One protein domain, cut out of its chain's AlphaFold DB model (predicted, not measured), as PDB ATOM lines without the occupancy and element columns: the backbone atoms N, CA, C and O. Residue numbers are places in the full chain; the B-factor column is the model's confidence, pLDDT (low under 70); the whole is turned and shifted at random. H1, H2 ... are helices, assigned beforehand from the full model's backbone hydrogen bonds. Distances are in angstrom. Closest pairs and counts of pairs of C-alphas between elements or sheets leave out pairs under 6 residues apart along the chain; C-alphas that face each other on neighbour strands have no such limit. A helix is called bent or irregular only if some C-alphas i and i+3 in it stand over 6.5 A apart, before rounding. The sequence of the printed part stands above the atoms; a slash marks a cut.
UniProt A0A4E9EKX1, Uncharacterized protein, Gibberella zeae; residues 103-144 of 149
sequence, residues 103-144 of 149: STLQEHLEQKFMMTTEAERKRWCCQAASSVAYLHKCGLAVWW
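AT A GLANCE: This is residues 103 to 144 of the 149 residues of an uncharacterized protein of Gibberella zeae (UniProt A0A4E9EKX1). One long, nearly straight helix, H2, makes the length of an open, hook-like shape. Residues 116 and 117 make the turn between H2 and the shorter, irregular H1, which folds back over part of H2's length without packing on it, and beyond residue 137 of H2 the tail, residues 138 to 144, also folds back. The 42 printed residues hold two named helices, H1 then H2, and no named strand; the class is all helix. The whole is loose, with a radius of gyration of the C-alphas of 12.8 A, and only just elongated, spanning 37 by 19 by 16 A.

HOW THE PARTS SIT: Begin with H2, residues 118 to 137, whose N-to-C direction is (-0.44, 0.07, 0.90). Then look at H1, residues 105 to 115, with direction (0.17, -0.45, -0.87). The two are apart, with no C-alpha of the one within 8 A of the other, and a tight link of 2 residues joins them. H1 is irregular: C-alphas 111 and 114 are 8.6 A apart. In H2 every O i to N i+4 pair is within hydrogen-bond range; in H1, 5 of 7 are.

IN THESE COORDINATES: Find C-alpha 118 at (-10.754, 34.800, -31.877); from there H2 runs 28.5 A to C-alpha 137 at (-21.573, 34.458, -5.480). Go back to C-alpha 105 at (-7.777, 45.914, -22.318), where H1 begins; it measures 13.6 A to C-alpha 115.

THE WHOLE: The two C-alphas farthest apart, those of Met 114 and Gly 139, are 37.4 A apart. Residues 109 to 115, which belong to H1, stand free. The printed part has no cut. The mean pLDDT of the printed part is 83.7, and you will find values under 70 at residues 142 to 144.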
ATOM      1  N   SER A 103      -0.969  46.670 -19.293       82.81
ATOM      2  CA  SER A 103      -1.836  47.652 -19.952       82.81
ATOM      3  C   SER A 103      -3.302  47.421 -19.582       82.81
ATOM      4  O   SER A 103      -3.666  46.399 -18.987       82.81
ATOM      5  N   THR A 104      -4.174  48.340 -19.988       86.31
ATOM      6  CA  THR A 104      -5.621  48.099 -20.011       86.31
ATOM      7  C   THR A 104      -6.023  47.252 -21.227       86.31
ATOM      8  O   THR A 104      -5.300  47.172 -22.225       86.31
ATOM      9  N   LEU A 105      -7.202  46.616 -21.162       85.38
ATOM     10  CA  LEU A 105      -7.777  45.914 -22.318       85.38
ATOM     11  C   LEU A 105      -8.130  46.891 -23.448       85.38
ATOM     12  O   LEU A 105      -7.980  46.545 -24.614       85.38
ATOM     13  N   GLN A 106      -8.568  48.106 -23.109       87.44
ATOM     14  CA  GLN A 106      -8.884  49.138 -24.094       87.44
ATOM     15  C   GLN A 106      -7.642  49.518 -24.909       87.44
ATOM     16  O   GLN A 106      -7.672  49.390 -26.128       87.44
ATOM     17  N   GLU A 107      -6.539  49.879 -24.247       85.88
ATOM     18  CA  GLU A 107      -5.272  50.204 -24.926       85.88
ATOM     19  C   GLU A 107      -4.775  49.030 -25.775       85.88
ATOM     20  O   GLU A 107      -4.313  49.216 -26.902       85.88
ATOM     21  N   HIS A 108      -4.900  47.801 -25.261       86.12
ATOM     22  CA  HIS A 108      -4.520  46.606 -26.009       86.12
ATOM     23  C   HIS A 108      -5.327  46.472 -27.305       86.12
ATOM     24  O   HIS A 108      -4.754  46.217 -28.364       86.12
ATOM     25  N   LEU A 109      -6.648  46.646 -27.235       87.94
ATOM     26  CA  LEU A 109      -7.521  46.562 -28.402       87.94
ATOM     27  C   LEU A 109      -7.242  47.708 -29.377       87.94
ATOM     28  O   LEU A 109      -7.073  47.446 -30.560       87.94
ATOM     29  N   GLU A 110      -7.108  48.945 -28.908       90.25
ATOM     30  CA  GLU A 110      -6.801  50.099 -29.764       90.25
ATOM     31  C   GLU A 110      -5.498  49.908 -30.556       90.25
ATOM     32  O   GLU A 110      -5.430  50.250 -31.735       90.25
ATOM     33  N   GLN A 111      -4.479  49.300 -29.945       87.69
ATOM     34  CA  GLN A 111      -3.180  49.082 -30.585       87.69
ATOM     35  C   GLN A 111      -3.113  47.804 -31.431       87.69
ATOM     36  O   GLN A 111      -2.349  47.740 -32.395       87.69
ATOM     37  N   LYS A 112      -3.839  46.748 -31.044       87.62
ATOM     38  CA  LYS A 112      -3.615  45.379 -31.546       87.62
ATOM     39  C   LYS A 112      -4.897  44.663 -31.968       87.62
ATOM     40  O   LYS A 112      -4.881  43.440 -32.102       87.62
ATOM     41  N   PHE A 113      -5.991  45.383 -32.233       83.62
ATOM     42  CA  PHE A 113      -7.282  44.773 -32.588       83.62
ATOM     43  C   PHE A 113      -7.160  43.751 -33.724       83.62
ATOM     44  O   PHE A 113      -7.594  42.611 -33.583       83.62
ATOM     45  N   MET A 114      -6.502  44.134 -34.823       84.19
ATOM     46  CA  MET A 114      -6.350  43.281 -36.011       84.19
ATOM     47  C   MET A 114      -5.470  42.049 -35.764       84.19
ATOM     48  O   MET A 114      -5.589  41.060 -36.480       84.19
ATOM     49  N   MET A 115      -4.603  42.093 -34.747       85.00
ATOM     50  CA  MET A 115      -3.759  40.966 -34.335       85.00
ATOM     51  C   MET A 115      -4.406  40.111 -33.242       85.00
ATOM     52  O   MET A 115      -3.910  39.031 -32.939       85.00
ATOM     53  N   THR A 116      -5.512  40.577 -32.657       86.69
ATOM     54  CA  THR A 116      -6.223  39.848 -31.612       86.69
ATOM     55  C   THR A 116      -6.963  38.673 -32.240       86.69
ATOM     56  O   THR A 116      -7.866  38.839 -33.067       86.69
ATOM     57  N   THR A 117      -6.620  37.463 -31.823       89.75
ATOM     58  CA  THR A 117      -7.239  36.238 -32.331       89.75
ATOM     59  C   THR A 117      -8.637  36.023 -31.748       89.75
ATOM     60  O   THR A 117      -8.998  36.525 -30.681       89.75
ATOM     61  N   GLU A 118      -9.459  35.220 -32.428       91.25
ATOM     62  CA  GLU A 118     -10.754  34.800 -31.877       91.25
ATOM     63  C   GLU A 118     -10.597  34.015 -30.565       91.25
ATOM     64  O   GLU A 118     -11.409  34.161 -29.651       91.25
ATOM     65  N   ALA A 119      -9.528  33.223 -30.450       86.88
ATOM     66  CA  ALA A 119      -9.211  32.465 -29.247       86.88
ATOM     67  C   ALA A 119      -8.937  33.381 -28.040       86.88
ATOM     68  O   ALA A 119      -9.454  33.125 -26.951       86.88
ATOM     69  N   GLU A 120      -8.182  34.468 -28.224       84.25
ATOM     70  CA  GLU A 120      -7.925  35.457 -27.167       84.25
ATOM     71  C   GLU A 120      -9.203  36.174 -26.736       84.25
ATOM     72  O   GLU A 120      -9.478  36.256 -25.538       84.25
ATOM     73  N   ARG A 121     -10.043  36.592 -27.692       86.25
ATOM     74  CA  ARG A 121     -11.346  37.199 -27.376       86.25
ATOM     75  C   ARG A 121     -12.227  36.254 -26.566       86.25
ATOM     76  O   ARG A 121     -12.740  36.648 -25.521       86.25
ATOM     77  N   LYS A 122     -12.356  34.992 -26.997       84.44
ATOM     78  CA  LYS A 122     -13.108  33.960 -26.259       84.44
ATOM     79  C   LYS A 122     -12.560  33.781 -24.847       84.44
ATOM     80  O   LYS A 122     -13.334  33.747 -23.894       84.44
ATOM     81  N   ARG A 123     -11.235  33.716 -24.696       85.81
ATOM     82  CA  ARG A 123     -10.584  33.615 -23.386       85.81
ATOM     83  C   ARG A 123     -10.941  34.799 -22.487       85.81
ATOM     84  O   ARG A 123     -11.329  34.565 -21.343       85.81
ATOM     85  N   TRP A 124     -10.847  36.035 -22.975       85.06
ATOM     86  CA  TRP A 124     -11.196  37.224 -22.191       85.06
ATOM     87  C   TRP A 124     -12.675  37.251 -21.808       85.06
ATOM     88  O   TRP A 124     -12.989  37.514 -20.649       85.06
ATOM     89  N   CYS A 125     -13.578  36.897 -22.727       86.94
ATOM     90  CA  CYS A 125     -15.006  36.772 -22.428       86.94
ATOM     91  C   CYS A 125     -15.267  35.736 -21.325       86.94
ATOM     92  O   CYS A 125     -15.979  36.029 -20.365       86.94
ATOM     93  N   CYS A 126     -14.649  34.553 -21.408       83.25
ATOM     94  CA  CYS A 126     -14.778  33.517 -20.381       83.25
ATOM     95  C   CYS A 126     -14.228  33.977 -19.024       83.25
ATOM     96  O   CYS A 126     -14.846  33.713 -17.990       83.25
ATOM     97  N   GLN A 127     -13.087  34.673 -19.008       84.38
ATOM     98  CA  GLN A 127     -12.511  35.224 -17.781       84.38
ATOM     99  C   GLN A 127     -13.429  36.281 -17.159       84.38
ATOM    100  O   GLN A 127     -13.706  36.203 -15.965       84.38
ATOM    101  N   ALA A 128     -13.956  37.209 -17.962       84.75
ATOM    102  CA  ALA A 128     -14.888  38.234 -17.503       84.75
ATOM    103  C   ALA A 128     -16.173  37.617 -16.927       84.75
ATOM    104  O   ALA A 128     -16.556  37.941 -15.803       84.75
ATOM    105  N   ALA A 129     -16.792  36.674 -17.645       86.88
ATOM    106  CA  ALA A 129     -17.990  35.974 -17.183       86.88
ATOM    107  C   ALA A 129     -17.742  35.215 -15.869       86.88
ATOM    108  O   ALA A 129     -18.548  35.294 -14.942       86.88
ATOM    109  N   SER A 130     -16.595  34.536 -15.755       85.06
ATOM    110  CA  SER A 130     -16.210  33.815 -14.536       85.06
ATOM    111  C   SER A 130     -16.009  34.759 -13.347       85.06
ATOM    112  O   SER A 130     -16.464  34.463 -12.243       85.06
ATOM    113  N   SER A 131     -15.371  35.913 -13.560       84.38
ATOM    114  CA  SER A 131     -15.187  36.927 -12.515       84.38
ATOM    115  C   SER A 131     -16.513  37.525 -12.052       84.38
ATOM    116  O   SER A 131     -16.715  37.681 -10.850       84.38
ATOM    117  N   VAL A 132     -17.438  37.813 -12.974       87.31
ATOM    118  CA  VAL A 132     -18.781  38.318 -12.638       87.31
ATOM    119  C   VAL A 132     -19.579  37.277 -11.853       87.31
ATOM    120  O   VAL A 132     -20.160  37.603 -10.821       87.31
ATOM    121  N   ALA A 133     -19.555  36.012 -12.278       87.38
ATOM    122  CA  ALA A 133     -20.216  34.931 -11.551       87.38
ATOM    123  C   ALA A 133     -19.671  34.784 -10.118       87.38
ATOM    124  O   ALA A 133     -20.442  34.588  -9.177       87.38
ATOM    125  N   TYR A 134     -18.355  34.928  -9.935       85.31
ATOM    126  CA  TYR A 134     -17.744  34.921  -8.606       85.31
ATOM    127  C   TYR A 134     -18.180  36.119  -7.755       85.31
ATOM    128  O   TYR A 134     -18.583  35.935  -6.609       85.31
ATOM    129  N   LEU A 135     -18.168  37.332  -8.318       87.00
ATOM    130  CA  LEU A 135     -18.652  38.542  -7.642       87.00
ATOM    131  C   LEU A 135     -20.093  38.364  -7.148       87.00
ATOM    132  O   LEU A 135     -20.374  38.605  -5.975       87.00
ATOM    133  N   HIS A 136     -20.974  37.840  -8.004       87.69
ATOM    134  CA  HIS A 136     -22.363  37.557  -7.642       87.69
ATOM    135  C   HIS A 136     -22.468  36.515  -6.523       87.69
ATOM    136  O   HIS A 136     -23.253  36.693  -5.593       87.69
ATOM    137  N   LYS A 137     -21.645  35.459  -6.557       86.81
ATOM    138  CA  LYS A 137     -21.573  34.458  -5.480       86.81
ATOM    139  C   LYS A 137     -21.146  35.073  -4.139       86.81
ATOM    140  O   LYS A 137     -21.604  34.620  -3.095       86.81
ATOM    141  N   CYS A 138     -20.308  36.107  -4.163       84.25
ATOM    142  CA  CYS A 138     -19.906  36.877  -2.984       84.25
ATOM    143  C   CYS A 138     -20.947  37.926  -2.545       84.25
ATOM    144  O   CYS A 138     -20.679  38.684  -1.614       84.25
ATOM    145  N   GLY A 139     -22.112  38.006  -3.199       86.19
ATOM    146  CA  GLY A 139     -23.144  39.007  -2.909       86.19
ATOM    147  C   GLY A 139     -22.812  40.412  -3.422       86.19
ATOM    148  O   GLY A 139     -23.429  41.385  -2.996       86.19
ATOM    149  N   LEU A 140     -21.834  40.534  -4.325       85.12
ATOM    150  CA  LEU A 140     -21.411  41.801  -4.911       85.12
ATOM    151  C   LEU A 140     -22.057  41.984  -6.282       85.12
ATOM    152  O   LEU A 140     -21.892  41.156  -7.177       85.12
ATOM    153  N   ALA A 141     -22.756  43.101  -6.461       76.88
ATOM    154  CA  ALA A 141     -23.299  43.489  -7.753       76.88
ATOM    155  C   ALA A 141     -22.266  44.315  -8.527       76.88
ATOM    156  O   ALA A 141     -21.857  45.390  -8.082       76.88
ATOM    157  N   VAL A 142     -21.876  43.839  -9.708       69.94
ATOM    158  CA  VAL A 142     -21.219  44.681 -10.711       69.94
ATOM    159  C   VAL A 142     -22.301  45.143 -11.669       69.94
ATOM    160  O   VAL A 142     -22.759  44.378 -12.514       69.94
ATOM    161  N   TRP A 143     -22.739  46.390 -11.516       50.19
ATOM    162  CA  TRP A 143     -23.725  46.980 -12.411       50.19
ATOM    163  C   TRP A 143     -23.080  47.265 -13.768       50.19
ATOM    164  O   TRP A 143     -22.548  48.345 -14.012       50.19
ATOM    165  N   TRP A 144     -23.142  46.285 -14.663       44.31
ATOM    166  CA  TRP A 144     -23.265  46.576 -16.081       44.31
ATOM    167  C   TRP A 144     -24.746  46.868 -16.298       44.31
ATOM    168  O   TRP A 144     -25.579  45.999 -16.058       44.31
TER     169      TRP A 144